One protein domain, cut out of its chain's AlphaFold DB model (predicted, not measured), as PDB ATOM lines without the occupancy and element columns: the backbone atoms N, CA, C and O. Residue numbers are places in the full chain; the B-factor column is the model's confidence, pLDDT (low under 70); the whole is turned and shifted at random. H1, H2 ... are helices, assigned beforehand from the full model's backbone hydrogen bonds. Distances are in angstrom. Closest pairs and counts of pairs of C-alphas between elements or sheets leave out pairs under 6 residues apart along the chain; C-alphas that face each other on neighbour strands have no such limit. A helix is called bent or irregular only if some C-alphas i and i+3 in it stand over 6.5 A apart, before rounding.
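This is residues 4 to 75 and 86 to 140 of the 146 residues of an uncharacterized protein of Marinomonas sp. TW1 (UniProt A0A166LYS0). Picture a thin rod of helices: the long helix H2 lies at its core, and H4b, the longer arm of the bent helix H4, runs the opposite way beside part of it with its residues 110 to 122, while residues 130 to 140 stick out at one end. The bent helix H1 folds back on H2 through a tight turn, and the short H3 crosses H2 near its other end. The printed part has 127 residues, with four named helices in the order H1, H2, H3, H4 and no named strand; the class is all helix. It is only just extended, close to loose, with a radius of gyration of the C-alphas of 21.1 A and spans of 79 by 27 by 21 A.

Begin with H1, residues 4 to 29, assigned as one helix by its hydrogen bonds but bent: C-alphas 16 and 19 are 7.1 A apart, and its arms H1a, residues 4 to 16, and H1b, residues 19 to 29, stand at a steep tilt of 40 degrees. Next look at H2, residues 33 to 67, the hub. H1b and H2 form a helical hairpin; they touch, the closest C-alphas being those of Pro 19 and Ser 43, 5.3 A apart. H1a is close to H2 but not clearly touching, at a shallow tilt of 15 degrees, opposite ways; the closest C-alphas are those of Leu 15 and Met 47, at 5.9 A. After the cut, H3, residues 87 to 97, touches H2 at residues 59 to 66 alone, with the C-alphas of Leu 62 and Asn 92 closest at 6.5 A, at a steep tilt of 49 degrees. Then comes H4, residues 100 to 139, assigned as one helix by its hydrogen bonds but bent: C-alphas 107 and 110 are 6.6 A apart, and its arms H4a, residues 100 to 107, and H4b, residues 110 to 139, stand at 36 degrees, only just steep. H4a touches H2, with Ile 52 and Ala 106 closest, their C-alphas 5.4 A apart. H4b touches H2 with residues 110 to 122 alone, opposite ways at a shallow tilt of 32 degrees, only just short of steep; the C-alphas of Ala 44 and Leu 115 are closest, at 4.8 A. H4b also touches H1b, with the C-alphas of Pro 19 and Ser 118 closest at 5.6 A. Every O i to N i+4 pair is within hydrogen-bond range in H1a, H2, H3 and H4a; in H1b it is 6 of 7 and in H4b 25 of 26.

Find C-alpha 4 at (41.536, -56.292, 8.515), where H1a begins; it is 18.8 A long, and H1b 15.7 A. H2 runs 50.1 A, from C-alpha 33 at (14.402, -28.342, 1.756) to C-alpha 67. H3 is 15.6 A long and H4a 10.8 A. H4b runs 43.3 A and ends at C-alpha 139, (24.648, -20.155, -22.292).

The two C-alphas farthest apart, those of Asp 72 and Arg 140, are 80.1 A apart. Residues 76 to 85 are not printed, and C-alphas 75 and 86 are 19.3 A apart across this cut. The links H1 to H2 and H3 to H4 are tight. The mean pLDDT of the printed part is 91.5, and no printed residue is under 70.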
ATOM      1  N   GLU A   4      42.558 -56.953   7.697       81.44
ATOM      2  CA  GLU A   4      41.536 -56.292   8.515       81.44
ATOM      3  C   GLU A   4      41.622 -54.764   8.428       81.44
ATOM      4  O   GLU A   4      40.631 -54.095   8.139       81.44
ATOM      5  N   GLN A   5      42.824 -54.201   8.589       84.12
ATOM      6  CA  GLN A   5      43.052 -52.758   8.460       84.12
ATOM      7  C   GLN A   5      42.679 -52.247   7.064       84.12
ATOM      8  O   GLN A   5      42.122 -51.157   6.934       84.12
ATOM      9  N   MET A   6      42.947 -53.043   6.023       90.44
ATOM     10  CA  MET A   6      42.548 -52.716   4.654       90.44
ATOM     11  C   MET A   6      41.025 -52.659   4.514       90.44
ATOM     12  O   MET A   6      40.499 -51.702   3.950       90.44
ATOM     13  N   VAL A   7      40.314 -53.651   5.056       89.75
ATOM     14  CA  VAL A   7      38.847 -53.710   5.021       89.75
ATOM     15  C   VAL A   7      38.242 -52.505   5.744       89.75
ATOM     16  O   VAL A   7      37.378 -51.832   5.178       89.75
ATOM     17  N   TYR A   8      38.732 -52.160   6.938       88.25
ATOM     18  CA  TYR A   8      38.258 -50.978   7.667       88.25
ATOM     19  C   TYR A   8      38.517 -49.675   6.906       88.25
ATOM     20  O   TYR A   8      37.628 -48.826   6.829       88.25
ATOM     21  N   ALA A   9      39.692 -49.528   6.288       89.25
ATOM     22  CA  ALA A   9      40.015 -48.356   5.480       89.25
ATOM     23  C   ALA A   9      39.090 -48.225   4.259       89.25
ATOM     24  O   ALA A   9      38.599 -47.134   3.968       89.25
ATOM     25  N   VAL A  10      38.798 -49.333   3.572       94.69
ATOM     26  CA  VAL A  10      37.866 -49.350   2.436       94.69
ATOM     27  C   VAL A  10      36.456 -48.969   2.883       94.69
ATOM     28  O   VAL A  10      35.826 -48.131   2.241       94.69
ATOM     29  N   ILE A  11      35.967 -49.517   3.999       94.00
ATOM     30  CA  ILE A  11      34.648 -49.156   4.536       94.00
ATOM     31  C   ILE A  11      34.604 -47.666   4.888       94.00
ATOM     32  O   ILE A  11      33.662 -46.980   4.493       94.00
ATOM     33  N   ALA A  12      35.635 -47.139   5.551       91.25
ATOM     34  CA  ALA A  12      35.725 -45.718   5.871       91.25
ATOM     35  C   ALA A  12      35.666 -44.844   4.606       91.25
ATOM     36  O   ALA A  12      34.894 -43.888   4.557       91.25
ATOM     37  N   LEU A  13      36.401 -45.205   3.550       94.56
ATOM     38  CA  LEU A  13      36.359 -44.504   2.261       94.56
ATOM     39  C   LEU A  13      34.968 -44.551   1.614       94.56
ATOM     40  O   LEU A  13      34.496 -43.537   1.101       94.56
ATOM     41  N   LEU A  14      34.286 -45.697   1.662       95.81
ATOM     42  CA  LEU A  14      32.925 -45.833   1.138       95.81
ATOM     43  C   LEU A  14      31.928 -44.965   1.915       95.81
ATOM     44  O   LEU A  14      31.072 -44.325   1.301       95.81
ATOM     45  N   LEU A  15      32.066 -44.878   3.240       94.56
ATOM     46  CA  LEU A  15      31.222 -44.023   4.078       94.56
ATOM     47  C   LEU A  15      31.357 -42.540   3.715       94.56
ATOM     48  O   LEU A  15      30.357 -41.823   3.708       94.56
ATOM     49  N   LEU A  16      32.551 -42.080   3.329       94.62
ATOM     50  CA  LEU A  16      32.759 -40.694   2.891       94.62
ATOM     51  C   LEU A  16      31.970 -40.345   1.619       94.62
ATOM     52  O   LEU A  16      31.625 -39.178   1.417       94.62
ATOM     53  N   LEU A  17      31.655 -41.335   0.780       96.62
ATOM     54  CA  LEU A  17      30.896 -41.150  -0.459       96.62
ATOM     55  C   LEU A  17      29.375 -41.168  -0.246       96.62
ATOM     56  O   LEU A  17      28.638 -40.703  -1.120       96.62
ATOM     57  N   VAL A  18      28.890 -41.640   0.910       97.12
ATOM     58  CA  VAL A  18      27.453 -41.788   1.206       97.12
ATOM     59  C   VAL A  18      26.665 -40.489   0.975       97.12
ATOM     60  O   VAL A  18      25.685 -40.542   0.221       97.12
ATOM     61  N   PRO A  19      27.079 -39.312   1.497       96.25
ATOM     62  CA  PRO A  19      26.322 -38.079   1.286       96.25
ATOM     63  C   PRO A  19      26.223 -37.675  -0.186       96.25
ATOM     64  O   PRO A  19      25.189 -37.162  -0.617       96.25
ATOM     65  N   LEU A  20      27.263 -37.929  -0.988       96.12
ATOM     66  CA  LEU A  20      27.274 -37.612  -2.419       96.12
ATOM     67  C   LEU A  20      26.350 -38.547  -3.205       96.12
ATOM     68  O   LEU A  20      25.548 -38.086  -4.025       96.12
ATOM     69  N   CYS A  21      26.425 -39.850  -2.928       96.44
ATOM     70  CA  CYS A  21      25.562 -40.858  -3.536       96.44
ATOM     71  C   CYS A  21      24.087 -40.585  -3.218       96.44
ATOM     72  O   CYS A  21      23.269 -40.500  -4.139       96.44
ATOM     73  N   LEU A  22      23.748 -40.360  -1.944       96.38
ATOM     74  CA  LEU A  22      22.381 -40.037  -1.531       96.38
ATOM     75  C   LEU A  22      21.900 -38.713  -2.120       96.38
ATOM     76  O   LEU A  22      20.791 -38.657  -2.652       96.38
ATOM     77  N   SER A  23      22.738 -37.674  -2.119       95.75
ATOM     78  CA  SER A  23      22.405 -36.394  -2.754       95.75
ATOM     79  C   SER A  23      22.044 -36.569  -4.230       95.75
ATOM     80  O   SER A  23      21.048 -36.015  -4.701       95.75
ATOM     81  N   SER A  24      22.818 -37.374  -4.963       94.38
ATOM     82  CA  SER A  24      22.575 -37.677  -6.377       94.38
ATOM     83  C   SER A  24      21.274 -38.448  -6.597       94.38
ATOM     84  O   SER A  24      20.492 -38.103  -7.485       94.38
ATOM     85  N   LEU A  25      20.999 -39.460  -5.774       95.38
ATOM     86  CA  LEU A  25      19.790 -40.281  -5.876       95.38
ATOM     87  C   LEU A  25      18.524 -39.495  -5.522       95.38
ATOM     88  O   LEU A  25      17.557 -39.502  -6.286       95.38
ATOM     89  N   VAL A  26      18.531 -38.774  -4.402       94.75
ATOM     90  CA  VAL A  26      17.359 -38.036  -3.917       94.75
ATOM     91  C   VAL A  26      17.061 -36.836  -4.813       94.75
ATOM     92  O   VAL A  26      15.903 -36.626  -5.181       94.75
ATOM     93  N   ARG A  27      18.079 -36.087  -5.266       89.19
ATOM     94  CA  ARG A  27      17.880 -34.897  -6.118       89.19
ATOM     95  C   ARG A  27      17.322 -35.225  -7.508       89.19
ATOM     96  O   ARG A  27      16.758 -34.339  -8.158       89.19
ATOM     97  N   LYS A  28      17.454 -36.476  -7.972       89.44
ATOM     98  CA  LYS A  28      16.776 -36.959  -9.190       89.44
ATOM     99  C   LYS A  28      15.256 -36.999  -9.021       89.44
ATOM    100  O   LYS A  28      14.555 -36.756  -9.996       89.44
ATOM    101  N   ARG A  29      14.757 -37.271  -7.810       89.56
ATOM    102  CA  ARG A  29      13.321 -37.432  -7.520       89.56
ATOM    103  C   ARG A  29      12.681 -36.196  -6.893       89.56
ATOM    104  O   ARG A  29      11.553 -35.872  -7.232       89.56
ATOM    105  N   SER A  30      13.390 -35.490  -6.014       89.31
ATOM    106  CA  SER A  30      12.853 -34.332  -5.294       89.31
ATOM    107  C   SER A  30      13.857 -33.182  -5.236       89.31
ATOM    108  O   SER A  30      15.067 -33.377  -5.138       89.31
ATOM    109  N   LYS A  31      13.358 -31.949  -5.325       82.31
ATOM    110  CA  LYS A  31      14.153 -30.721  -5.222       82.31
ATOM    111  C   LYS A  31      13.497 -29.862  -4.148       82.31
ATOM    112  O   LYS A  31      12.372 -29.423  -4.338       82.31
ATOM    113  N   GLY A  32      14.184 -29.621  -3.038       90.56
ATOM    114  CA  GLY A  32      13.648 -28.785  -1.965       90.56
ATOM    115  C   GLY A  32      14.343 -29.008  -0.630       90.56
ATOM    116  O   GLY A  32      15.264 -29.819  -0.531       90.56
ATOM    117  N   VAL A  33      13.875 -28.283   0.384       91.62
ATOM    118  CA  VAL A  33      14.402 -28.342   1.756       91.62
ATOM    119  C   VAL A  33      14.170 -29.721   2.375       91.62
ATOM    120  O   VAL A  33      15.094 -30.285   2.944       91.62
ATOM    121  N   LEU A  34      12.990 -30.320   2.173       93.69
ATOM    122  CA  LEU A  34      12.700 -31.679   2.653       93.69
ATOM    123  C   LEU A  34      13.687 -32.711   2.088       93.69
ATOM    124  O   LEU A  34      14.263 -33.481   2.841       93.69
ATOM    125  N   ALA A  35      13.957 -32.665   0.779       94.25
ATOM    126  CA  ALA A  35      14.934 -33.547   0.138       94.25
ATOM    127  C   ALA A  35      16.351 -33.372   0.708       94.25
ATOM    128  O   ALA A  35      17.084 -34.347   0.851       94.25
ATOM    129  N   PHE A  36      16.731 -32.136   1.036       95.69
ATOM    130  CA  PHE A  36      18.014 -31.832   1.664       95.69
ATOM    131  C   PHE A  36      18.097 -32.416   3.080       95.69
ATOM    132  O   PHE A  36      19.052 -33.125   3.386       95.69
ATOM    133  N   ILE A  37      17.071 -32.195   3.909       96.69
ATOM    134  CA  ILE A  37      16.995 -32.740   5.275       96.69
ATOM    135  C   ILE A  37      17.047 -34.269   5.247       96.69
ATOM    136  O   ILE A  37      17.822 -34.862   5.993       96.69
ATOM    137  N   THR A  38      16.289 -34.913   4.351       96.06
ATOM    138  CA  THR A  38      16.317 -36.373   4.182       96.06
ATOM    139  C   THR A  38      17.717 -36.872   3.850       96.06
ATOM    140  O   THR A  38      18.165 -37.847   4.442       96.06
ATOM    141  N   VAL A  39      18.433 -36.210   2.938       97.25
ATOM    142  CA  VAL A  39      19.799 -36.606   2.570       97.25
ATOM    143  C   VAL A  39      20.749 -36.484   3.751       97.25
ATOM    144  O   VAL A  39      21.496 -37.424   4.007       97.25
ATOM    145  N   VAL A  40      20.714 -35.369   4.483       97.88
ATOM    146  CA  VAL A  40      21.583 -35.161   5.651       97.88
ATOM    147  C   VAL A  40      21.292 -36.204   6.729       97.88
ATOM    148  O   VAL A  40      22.211 -36.893   7.167       97.88
ATOM    149  N   GLY A  41      20.019 -36.371   7.101       97.62
ATOM    150  CA  GLY A  41      19.601 -37.315   8.136       97.62
ATOM    151  C   GLY A  41      19.911 -38.767   7.775       97.62
ATOM    152  O   GLY A  41      20.510 -39.481   8.574       97.62
ATOM    153  N   MET A  42      19.579 -39.201   6.554       97.75
ATOM    154  CA  MET A  42      19.871 -40.567   6.109       97.75
ATOM    155  C   MET A  42      21.370 -40.838   5.994       97.75
ATOM    156  O   MET A  42      21.809 -41.930   6.340       97.75
ATOM    157  N   SER A  43      22.161 -39.871   5.523       97.94
ATOM    158  CA  SER A  43      23.613 -40.053   5.408       97.94
ATOM    159  C   SER A  43      24.253 -40.217   6.783       97.94
ATOM    160  O   SER A  43      24.988 -41.177   6.999       97.94
ATOM    161  N   ALA A  44      23.902 -39.339   7.727       97.94
ATOM    162  CA  ALA A  44      24.377 -39.414   9.103       97.94
ATOM    163  C   ALA A  44      23.960 -40.733   9.768       97.94
ATOM    164  O   ALA A  44      24.789 -41.409  10.376       97.94
ATOM    165  N   PHE A  45      22.702 -41.146   9.581       98.00
ATOM    166  CA  PHE A  45      22.185 -42.408  10.102       98.00
ATOM    167  C   PHE A  45      22.945 -43.620   9.554       98.00
ATOM    168  O   PHE A  45      23.388 -44.457  10.337       98.00
ATOM    169  N   ILE A  46      23.144 -43.712   8.234       97.75
ATOM    170  CA  ILE A  46      23.865 -44.832   7.609       97.75
ATOM    171  C   ILE A  46      25.312 -44.876   8.097       97.75
ATOM    172  O   ILE A  46      25.778 -45.929   8.525       97.75
ATOM    173  N   MET A  47      26.014 -43.739   8.063       97.69
ATOM    174  CA  MET A  47      27.408 -43.668   8.504       97.69
ATOM    175  C   MET A  47      27.541 -44.091   9.967       97.69
ATOM    176  O   MET A  47      28.373 -44.939  10.283       97.69
ATOM    177  N   SER A  48      26.696 -43.542  10.844       96.81
ATOM    178  CA  SER A  48      26.696 -43.869  12.274       96.81
ATOM    179  C   SER A  48      26.389 -45.337  12.525       96.81
ATOM    180  O   SER A  48      27.100 -45.986  13.282       96.81
ATOM    181  N   SER A  49      25.371 -45.881  11.853       96.88
ATOM    182  CA  SER A  49      24.952 -47.274  12.038       96.88
ATOM    183  C   SER A  49      26.065 -48.254  11.684       96.88
ATOM    184  O   SER A  49      26.253 -49.235  12.393       96.88
ATOM    185  N   VAL A  50      26.836 -47.983  10.624       95.81
ATOM    186  CA  VAL A  50      27.967 -48.841  10.238       95.81
ATOM    187  C   VAL A  50      29.060 -48.827  11.307       95.81
ATOM    188  O   VAL A  50      29.540 -49.891  11.681       95.81
ATOM    189  N   VAL A  51      29.427 -47.655  11.833       94.38
ATOM    190  CA  VAL A  51      30.466 -47.560  12.875       94.38
ATOM    191  C   VAL A  51      30.007 -48.175  14.195       94.38
ATOM    192  O   VAL A  51      30.771 -48.908  14.818       94.38
ATOM    193  N   ILE A  52      28.751 -47.953  14.592       94.69
ATOM    194  CA  ILE A  52      28.165 -48.584  15.782       94.69
ATOM    195  C   ILE A  52      28.147 -50.108  15.624       94.69
ATOM    196  O   ILE A  52      28.553 -50.816  16.540       94.69
ATOM    197  N   ALA A  53      27.735 -50.625  14.462       94.31
ATOM    198  CA  ALA A  53      27.720 -52.061  14.199       94.31
ATOM    199  C   ALA A  53      29.131 -52.671  14.218       94.31
ATOM    200  O   ALA A  53      29.318 -53.759  14.755       94.31
ATOM    201  N   GLN A  54      30.130 -51.970  13.674       91.44
ATOM    202  CA  GLN A  54      31.527 -52.407  13.732       91.44
ATOM    203  C   GLN A  54      32.062 -52.442  15.162       91.44
ATOM    204  O   GLN A  54      32.714 -53.415  15.532       91.44
ATOM    205  N   TRP A  55      31.776 -51.412  15.961       92.31
ATOM    206  CA  TRP A  55      32.143 -51.401  17.375       92.31
ATOM    207  C   TRP A  55      31.456 -52.544  18.131       92.31
ATOM    208  O   TRP A  55      32.137 -53.296  18.817       92.31
ATOM    209  N   ALA A  56      30.150 -52.746  17.941       91.69
ATOM    210  CA  ALA A  56      29.409 -53.820  18.601       91.69
ATOM    211  C   ALA A  56      29.939 -55.213  18.221       91.69
ATOM    212  O   ALA A  56      30.117 -56.063  19.090       91.69
ATOM    213  N   ALA A  57      30.246 -55.440  16.939       91.19
ATOM    214  CA  ALA A  57      30.836 -56.695  16.473       91.19
ATOM    215  C   ALA A  57      32.237 -56.928  17.058       91.19
ATOM    216  O   ALA A  57      32.574 -58.048  17.432       91.19
ATOM    217  N   PHE A  58      33.047 -55.871  17.159       88.62
ATOM    218  CA  PHE A  58      34.364 -55.944  17.778       88.62
ATOM    219  C   PHE A  58      34.269 -56.229  19.284       88.62
ATOM    220  O   PHE A  58      34.993 -57.089  19.780       88.62
ATOM    221  N   ASN A  59      33.346 -55.569  19.991       90.06
ATOM    222  CA  ASN A  59      33.116 -55.805  21.414       90.06
ATOM    223  C   ASN A  59      32.670 -57.248  21.672       90.06
ATOM    224  O   ASN A  59      33.260 -57.925  22.503       90.06
ATOM    225  N   TRP A  60      31.715 -57.755  20.887       90.31
ATOM    226  CA  TRP A  60      31.290 -59.154  20.976       90.31
ATOM    227  C   TRP A  60      32.454 -60.121  20.693       90.31
ATOM    228  O   TRP A  60      32.656 -61.106  21.407       90.31
ATOM    229  N   SER A  61      33.286 -59.833  19.687       89.44
ATOM    230  CA  SER A  61      34.474 -60.649  19.419       89.44
ATOM    231  C   SER A  61      35.493 -60.630  20.563       89.44
ATOM    232  O   SER A  61      36.173 -61.634  20.749       89.44
ATOM    233  N   LEU A  62      35.648 -59.524  21.295       89.12
ATOM    234  CA  LEU A  62      36.521 -59.479  22.473       89.12
ATOM    235  C   LEU A  62      35.917 -60.237  23.653       89.12
ATOM    236  O   LEU A  62      36.615 -61.027  24.279       89.12
ATOM    237  N   GLU A  63      34.631 -60.029  23.920       88.44
ATOM    238  CA  GLU A  63      33.904 -60.668  25.018       88.44
ATOM    239  C   GLU A  63      33.951 -62.193  24.886       88.44
ATOM    240  O   GLU A  63      34.412 -62.871  25.794       88.44
ATOM    241  N   SER A  64      33.649 -62.724  23.698       88.38
ATOM    242  CA  SER A  64      33.757 -64.164  23.411       88.38
ATOM    243  C   SER A  64      35.167 -64.743  23.572       88.38
ATOM    244  O   SER A  64      35.300 -65.917  23.901       88.38
ATOM    245  N   LYS A  65      36.231 -63.957  23.354       87.94
ATOM    246  CA  LYS A  65      37.605 -64.404  23.636       87.94
ATOM    247  C   LYS A  65      37.882 -64.392  25.137       87.94
ATOM    248  O   LYS A  65      38.479 -65.328  25.654       87.94
ATOM    249  N   ILE A  66      37.428 -63.362  25.842       87.44
ATOM    250  CA  ILE A  66      37.687 -63.180  27.273       87.44
ATOM    251  C   ILE A  66      36.896 -64.157  28.138       87.44
ATOM    252  O   ILE A  66      37.447 -64.677  29.103       87.44
ATOM    253  N   GLU A  67      35.656 -64.470  27.773       86.56
ATOM    254  CA  GLU A  67      34.858 -65.499  28.449       86.56
ATOM    255  C   GLU A  67      35.578 -66.853  28.463       86.56
ATOM    256  O   GLU A  67      35.496 -67.581  29.443       86.56
ATOM    257  N   THR A  68      36.353 -67.178  27.421       85.81
ATOM    258  CA  THR A  68      37.124 -68.436  27.385       85.81
ATOM    259  C   THR A  68      38.344 -68.451  28.306       85.81
ATOM    260  O   THR A  68      38.906 -69.521  28.546       85.81
ATOM    261  N   LEU A  69      38.758 -67.289  28.825       85.94
ATOM    262  CA  LEU A  69      39.889 -67.155  29.747       85.94
ATOM    263  C   LEU A  69      39.500 -67.404  31.211       85.94
ATOM    264  O   LEU A  69      40.388 -67.670  32.018       85.94
ATOM    265  N   ASP A  70      38.209 -67.327  31.549       86.19
ATOM    266  CA  ASP A  70      37.658 -67.742  32.848       86.19
ATOM    267  C   ASP A  70      37.328 -69.241  32.792       86.19
ATOM    268  O   ASP A  70      36.246 -69.654  32.371       86.19
ATOM    269  N   ARG A  71      38.306 -70.081  33.143       82.19
ATOM    270  CA  ARG A  71      38.197 -71.543  33.011       82.19
ATOM    271  C   ARG A  71      37.323 -72.124  34.112       82.19
ATOM    272  O   ARG A  71      36.641 -73.122  33.880       82.19
ATOM    273  N   ASP A  72      37.349 -71.492  35.280       84.44
ATOM    274  CA  ASP A  72      36.555 -71.881  36.440       84.44
ATOM    275  C   ASP A  72      35.105 -71.366  36.365       84.44
ATOM    276  O   ASP A  72      34.240 -71.850  37.102       84.44
ATOM    277  N   GLY A  73      34.816 -70.422  35.462       83.19
ATOM    278  CA  GLY A  73      33.479 -69.879  35.210       83.19
ATOM    279  C   GLY A  73      32.908 -69.121  36.408       83.19
ATOM    280  O   GLY A  73      31.693 -69.113  36.624       83.19
ATOM    281  N   ASN A  74      33.781 -68.555  37.241       85.75
ATOM    282  CA  ASN A  74      33.415 -67.930  38.512       85.75
ATOM    283  C   ASN A  74      33.384 -66.388  38.430       85.75
ATOM    284  O   ASN A  74      33.059 -65.728  39.422       85.75
ATOM    285  N   GLY A  75      33.685 -65.818  37.257       80.62
ATOM    286  CA  GLY A  75      33.712 -64.385  36.984       80.62
ATOM    287  C   GLY A  75      34.963 -63.662  37.491       80.62
ATOM    288  O   GLY A  75      34.986 -62.429  37.477       80.62
ATOM    289  N   THR A  86      48.359 -66.410  26.798       91.94
ATOM    290  CA  THR A  86      49.290 -66.040  25.738       91.94
ATOM    291  C   THR A  86      49.463 -64.520  25.684       91.94
ATOM    292  O   THR A  86      48.656 -63.753  26.211       91.94
ATOM    293  N   GLU A  87      50.491 -64.046  24.976       90.25
ATOM    294  CA  GLU A  87      50.646 -62.608  24.707       90.25
ATOM    295  C   GLU A  87      49.424 -62.007  23.982       90.25
ATOM    296  O   GLU A  87      49.097 -60.833  24.175       90.25
ATOM    297  N   GLU A  88      48.725 -62.799  23.157       87.94
ATOM    298  CA  GLU A  88      47.502 -62.352  22.483       87.94
ATOM    299  C   GLU A  88      46.345 -62.165  23.475       87.94
ATOM    300  O   GLU A  88      45.593 -61.195  23.357       87.94
ATOM    301  N   ASP A  89      46.230 -63.033  24.480       90.19
ATOM    302  CA  ASP A  89      45.184 -62.961  25.505       90.19
ATOM    303  C   ASP A  89      45.349 -61.717  26.377       90.19
ATOM    304  O   ASP A  89      44.392 -60.963  26.562       90.19
ATOM    305  N   HIS A  90      46.580 -61.425  26.807       89.06
ATOM    306  CA  HIS A  90      46.893 -60.183  27.518       89.06
ATOM    307  C   HIS A  90      46.517 -58.949  26.694       89.06
ATOM    308  O   HIS A  90      45.866 -58.033  27.195       89.06
ATOM    309  N   LYS A  91      46.842 -58.947  25.398       88.25
ATOM    310  CA  LYS A  91      46.490 -57.844  24.500       88.25
ATOM    311  C   LYS A  91      44.976 -57.680  24.329       88.25
ATOM    312  O   LYS A  91      44.492 -56.551  24.248       88.25
ATOM    313  N   ASN A  92      44.227 -58.778  24.238       88.38
ATOM    314  CA  ASN A  92      42.767 -58.741  24.134       88.38
ATOM    315  C   ASN A  92      42.132 -58.246  25.442       88.38
ATOM    316  O   ASN A  92      41.205 -57.436  25.390       88.38
ATOM    317  N   MET A  93      42.665 -58.662  26.594       87.06
ATOM    318  CA  MET A  93      42.225 -58.202  27.911       87.06
ATOM    319  C   MET A  93      42.467 -56.700  28.100       87.06
ATOM    320  O   MET A  93      41.545 -55.964  28.452       87.06
ATOM    321  N   ASP A  94      43.665 -56.214  27.771       87.38
ATOM    322  CA  ASP A  94      43.982 -54.781  27.800       87.38
ATOM    323  C   ASP A  94      43.045 -53.985  26.885       87.38
ATOM    324  O   ASP A  94      42.563 -52.903  27.238       87.38
ATOM    325  N   ALA A  95      42.741 -54.532  25.703       85.06
ATOM    326  CA  ALA A  95      41.812 -53.915  24.770       85.06
ATOM    327  C   ALA A  95      40.377 -53.872  25.313       85.06
ATOM    328  O   ALA A  95      39.675 -52.908  25.016       85.06
ATOM    329  N   TYR A  96      39.934 -54.871  26.073       84.56
ATOM    330  CA  TYR A  96      38.603 -54.906  26.680       84.56
ATOM    331  C   TYR A  96      38.478 -53.930  27.851       84.56
ATOM    332  O   TYR A  96      37.555 -53.119  27.879       84.56
ATOM    333  N   ILE A  97      39.460 -53.913  28.758       82.88
ATOM    334  CA  ILE A  97      39.498 -52.968  29.886       82.88
ATOM    335  C   ILE A  97      39.592 -51.519  29.377       82.88
ATOM    336  O   ILE A  97      38.957 -50.612  29.916       82.88
ATOM    337  N   GLY A  98      40.349 -51.292  28.301       80.69
ATOM    338  CA  GLY A  98      40.517 -49.982  27.670       80.69
ATOM    339  C   GLY A  98      39.367 -49.521  26.762       80.69
ATOM    340  O   GLY A  98      39.477 -48.444  26.165       80.69
ATOM    341  N   ASP A  99      38.270 -50.280  26.610       80.75
ATOM    342  CA  ASP A  99      37.264 -50.032  25.558       80.75
ATOM    343  C   ASP A  99      36.408 -48.765  25.753       80.75
ATOM    344  O   ASP A  99      35.773 -48.284  24.809       80.75
ATOM    345  N   GLY A 100      36.432 -48.148  26.939       79.69
ATOM    346  CA  GLY A 100      35.597 -46.979  27.252       79.69
ATOM    347  C   GLY A 100      35.729 -45.831  26.240       79.69
ATOM    348  O   GLY A 100      34.738 -45.188  25.886       79.69
ATOM    349  N   GLY A 101      36.932 -45.609  25.698       83.56
ATOM    350  CA  GLY A 101      37.169 -44.584  24.678       83.56
ATOM    351  C   GLY A 101      36.524 -44.896  23.322       83.56
ATOM    352  O   GLY A 101      35.991 -43.992  22.672       83.56
ATOM    353  N   ARG A 102      36.525 -46.166  22.892       85.56
ATOM    354  CA  ARG A 102      35.928 -46.579  21.610       85.56
ATOM    355  C   ARG A 102      34.405 -46.557  21.673       85.56
ATOM    356  O   ARG A 102      33.789 -46.117  20.705       85.56
ATOM    357  N   HIS A 103      33.816 -46.915  22.813       89.69
ATOM    358  CA  HIS A 103      32.378 -46.782  23.036       89.69
ATOM    359  C   HIS A 103      31.916 -45.320  22.926       89.69
ATOM    360  O   HIS A 103      31.026 -45.002  22.134       89.69
ATOM    361  N   VAL A 104      32.572 -44.401  23.648       91.81
ATOM    362  CA  VAL A 104      32.260 -42.959  23.575       91.81
ATOM    363  C   VAL A 104      32.435 -42.436  22.150       91.81
ATOM    364  O   VAL A 104      31.600 -41.673  21.655       91.81
ATOM    365  N   PHE A 105      33.490 -42.869  21.458       92.12
ATOM    366  CA  PHE A 105      33.697 -42.487  20.071       92.12
ATOM    367  C   PHE A 105      32.563 -42.976  19.161       92.12
ATOM    368  O   PHE A 105      31.967 -42.164  18.458       92.12
ATOM    369  N   ALA A 106      32.243 -44.270  19.180       92.56
ATOM    370  CA  ALA A 106      31.282 -44.876  18.262       92.56
ATOM    371  C   ALA A 106      29.841 -44.404  18.503       92.56
ATOM    372  O   ALA A 106      29.100 -44.193  17.544       92.56
ATOM    373  N   VAL A 107      29.448 -44.214  19.765       93.12
ATOM    374  CA  VAL A 107      28.051 -43.953  20.149       93.12
ATOM    375  C   VAL A 107      27.747 -42.462  20.304       93.12
ATOM    376  O   VAL A 107      26.612 -42.049  20.085       93.12
ATOM    377  N   ILE A 108      28.740 -41.632  20.646       93.69
ATOM    378  CA  ILE A 108      28.520 -40.204  20.933       93.69
ATOM    379  C   ILE A 108      29.214 -39.319  19.899       93.69
ATOM    380  O   ILE A 108      28.563 -38.525  19.219       93.69
ATOM    381  N   ILE A 109      30.535 -39.449  19.755       95.56
ATOM    382  CA  ILE A 109      31.328 -38.520  18.935       95.56
ATOM    383  C   ILE A 109      31.042 -38.728  17.445       95.56
ATOM    384  O   ILE A 109      30.768 -37.770  16.720       95.56
ATOM    385  N   PHE A 110      31.086 -39.974  16.973       95.81
ATOM    386  CA  PHE A 110      30.956 -40.292  15.558       95.81
ATOM    387  C   PHE A 110      29.587 -39.903  14.980       95.81
ATOM    388  O   PHE A 110      29.570 -39.313  13.898       95.81
ATOM    389  N   PRO A 111      28.448 -40.101  15.675       97.00
ATOM    390  CA  PRO A 111      27.164 -39.605  15.191       97.00
ATOM    391  C   PRO A 111      27.128 -38.093  14.968       97.00
ATOM    392  O   PRO A 111      26.666 -37.644  13.916       97.00
ATOM    393  N   ILE A 112      27.702 -37.307  15.883       97.62
ATOM    394  CA  ILE A 112      27.802 -35.847  15.741       97.62
ATOM    395  C   ILE A 112      28.672 -35.487  14.530       97.62
ATOM    396  O   ILE A 112      28.270 -34.682  13.686       97.62
ATOM    397  N   VAL A 113      29.842 -36.119  14.402       96.69
ATOM    398  CA  VAL A 113      30.757 -35.903  13.270       96.69
ATOM    399  C   VAL A 113      30.089 -36.274  11.944       96.69
ATOM    400  O   VAL A 113      30.178 -35.515  10.978       96.69
ATOM    401  N   SER A 114      29.371 -37.395  11.892       96.94
ATOM    402  CA  SER A 114      28.675 -37.861  10.690       96.94
ATOM    403  C   SER A 114      27.579 -36.891  10.246       96.94
ATOM    404  O   SER A 114      27.405 -36.665   9.045       96.94
ATOM    405  N   LEU A 115      26.882 -36.260  11.197       98.00
ATOM    406  CA  LEU A 115      25.860 -35.257  10.929       98.00
ATOM    407  C   LEU A 115      26.474 -33.984  10.344       98.00
ATOM    408  O   LEU A 115      26.018 -33.511   9.300       98.00
ATOM    409  N   ILE A 116      27.533 -33.463  10.973       98.25
ATOM    410  CA  ILE A 116      28.260 -32.275  10.500       98.25
ATOM    411  C   ILE A 116      28.833 -32.524   9.100       98.25
ATOM    412  O   ILE A 116      28.643 -31.709   8.195       98.25
ATOM    413  N   TYR A 117      29.480 -33.672   8.896       97.75
ATOM    414  CA  TYR A 117      30.037 -34.060   7.603       97.75
ATOM    415  C   TYR A 117      28.951 -34.177   6.526       97.75
ATOM    416  O   TYR A 117      29.089 -33.621   5.433       97.75
ATOM    417  N   SER A 118      27.834 -34.838   6.837       97.81
ATOM    418  CA  SER A 118      26.709 -34.996   5.909       97.81
ATOM    419  C   SER A 118      26.092 -33.654   5.522       97.81
ATOM    420  O   SER A 118      25.804 -33.428   4.345       97.81
ATOM    421  N   LEU A 119      25.937 -32.738   6.483       98.00
ATOM    422  CA  LEU A 119      25.459 -31.377   6.245       98.00
ATOM    423  C   LEU A 119      26.395 -30.612   5.305       98.00
ATOM    424  O   LEU A 119      25.939 -29.997   4.336       98.00
ATOM    425  N   PHE A 120      27.700 -30.670   5.566       98.12
ATOM    426  CA  PHE A 120      28.715 -30.008   4.754       98.12
ATOM    427  C   PHE A 120      28.715 -30.532   3.311       98.12
ATOM    428  O   PHE A 120      28.583 -29.757   2.360       98.12
ATOM    429  N   MET A 121      28.765 -31.853   3.136       97.81
ATOM    430  CA  MET A 121      28.806 -32.487   1.817       97.81
ATOM    431  C   MET A 121      27.518 -32.275   1.017       97.81
ATOM    432  O   MET A 121      27.577 -31.968  -0.177       97.81
ATOM    433  N   ALA A 122      26.351 -32.373   1.660       96.44
ATOM    434  CA  ALA A 122      25.079 -32.054   1.018       96.44
ATOM    435  C   ALA A 122      25.035 -30.580   0.583       96.44
ATOM    436  O   ALA A 122      24.593 -30.280  -0.527       96.44
ATOM    437  N   SER A 123      25.543 -29.656   1.404       96.81
ATOM    438  CA  SER A 123      25.588 -28.223   1.077       96.81
ATOM    439  C   SER A 123      26.452 -27.945  -0.151       96.81
ATOM    440  O   SER A 123      25.992 -27.285  -1.089       96.81
ATOM    441  N   ILE A 124      27.661 -28.517  -0.203       96.88
ATOM    442  CA  ILE A 124      28.553 -28.426  -1.371       96.88
ATOM    443  C   ILE A 124      27.856 -28.973  -2.615       96.88
ATOM    444  O   ILE A 124      27.804 -28.299  -3.646       96.88
ATOM    445  N   TYR A 125      27.276 -30.171  -2.523       96.00
ATOM    446  CA  TYR A 125      26.586 -30.783  -3.653       96.00
ATOM    447  C   TYR A 125      25.439 -29.898  -4.156       96.00
ATOM    448  O   TYR A 125      25.267 -29.703  -5.366       96.00
ATOM    449  N   TRP A 126      24.655 -29.319  -3.242       94.69
ATOM    450  CA  TRP A 126      23.547 -28.445  -3.606       94.69
ATOM    451  C   TRP A 126      24.004 -27.165  -4.295       94.69
ATOM    452  O   TRP A 126      23.387 -26.788  -5.301       94.69
ATOM    453  N   LEU A 127      25.073 -26.550  -3.787       94.81
ATOM    454  CA  LEU A 127      25.691 -25.353  -4.344       94.81
ATOM    455  C   LEU A 127      26.228 -25.618  -5.754       94.81
ATOM    456  O   LEU A 127      25.869 -24.899  -6.687       94.81
ATOM    457  N   LEU A 128      27.000 -26.692  -5.943       95.00
ATOM    458  CA  LEU A 128      27.529 -27.091  -7.252       95.00
ATOM    459  C   LEU A 128      26.401 -27.330  -8.254       95.00
ATOM    460  O   LEU A 128      26.398 -26.789  -9.362       95.00
ATOM    461  N   ALA A 129      25.379 -28.081  -7.855       91.56
ATOM    462  CA  ALA A 129      24.255 -28.373  -8.728       91.56
ATOM    463  C   ALA A 129      23.343 -27.154  -8.972       91.56
ATOM    464  O   ALA A 129      22.524 -27.185  -9.895       91.56
ATOM    465  N   TRP A 130      23.429 -26.093  -8.165       92.31
ATOM    466  CA  TRP A 130      22.817 -24.794  -8.459       92.31
ATOM    467  C   TRP A 130      23.669 -23.986  -9.447       92.31
ATOM    468  O   TRP A 130      23.130 -23.515 -10.452       92.31
ATOM    469  N   LEU A 131      24.989 -23.909  -9.237       94.12
ATOM    470  CA  LEU A 131      25.931 -23.240 -10.142       94.12
ATOM    471  C   LEU A 131      25.841 -23.814 -11.561       94.12
ATOM    472  O   LEU A 131      25.620 -23.061 -12.508       94.12
ATOM    473  N   ILE A 132      25.880 -25.141 -11.710       91.75
ATOM    474  CA  ILE A 132      25.775 -25.817 -13.014       91.75
ATOM    475  C   ILE A 132      24.466 -25.452 -13.730       91.75
ATOM    476  O   ILE A 132      24.460 -25.182 -14.933       91.75
ATOM    477  N   ARG A 133      23.340 -25.395 -13.002       88.62
ATOM    478  CA  ARG A 133      22.045 -24.982 -13.576       88.62
ATOM    479  C   ARG A 133      22.071 -23.523 -14.026       88.62
ATOM    480  O   ARG A 133      21.593 -23.223 -15.117       88.62
ATOM    481  N   ARG A 134      22.642 -22.628 -13.214       89.88
ATOM    482  CA  ARG A 134      22.748 -21.197 -13.528       89.88
ATOM    483  C   ARG A 134      23.602 -20.958 -14.774       89.88
ATOM    484  O   ARG A 134      23.194 -20.198 -15.646       89.88
ATOM    485  N   TRP A 135      24.738 -21.643 -14.887       88.38
ATOM    486  CA  TRP A 135      25.624 -21.558 -16.050       88.38
ATOM    487  C   TRP A 135      24.957 -22.092 -17.320       88.38
ATOM    488  O   TRP A 135      24.954 -21.412 -18.345       88.38
ATOM    489  N   LYS A 136      24.302 -23.258 -17.241       89.75
ATOM    490  CA  LYS A 136      23.571 -23.844 -18.375       89.75
ATOM    491  C   LYS A 136      22.477 -22.912 -18.909       89.75
ATOM    492  O   LYS A 136      22.329 -22.786 -20.122       89.75
ATOM    493  N   ASN A 137      21.752 -22.235 -18.018       85.75
ATOM    494  CA  ASN A 137      20.700 -21.286 -18.396       85.75
ATOM    495  C   ASN A 137      21.250 -19.978 -18.992       85.75
ATOM    496  O   ASN A 137      20.549 -19.334 -19.762       85.75
ATOM    497  N   ARG A 138      22.486 -19.583 -18.654       84.12
ATOM    498  CA  ARG A 138      23.130 -18.385 -19.218       84.12
ATOM    499  C   ARG A 138      23.605 -18.605 -20.658       84.12
ATOM    500  O   ARG A 138      23.531 -17.685 -21.458       84.12
ATOM    501  N   ILE A 139      24.083 -19.812 -20.973       80.31
ATOM    502  CA  ILE A 139      24.648 -20.155 -22.292       80.31
ATOM    503  C   ILE A 139      23.556 -20.490 -23.317       80.31
ATOM    504  O   ILE A 139      23.726 -20.234 -24.502       80.31
ATOM    505  N   ARG A 140      22.427 -21.058 -22.879       70.19
ATOM    506  CA  ARG A 140      21.263 -21.302 -23.738       70.19
ATOM    507  C   ARG A 140      20.144 -20.337 -23.351       70.19
ATOM    508  O   ARG A 140      19.275 -20.744 -22.573       70.19
TER     509      ARG A 140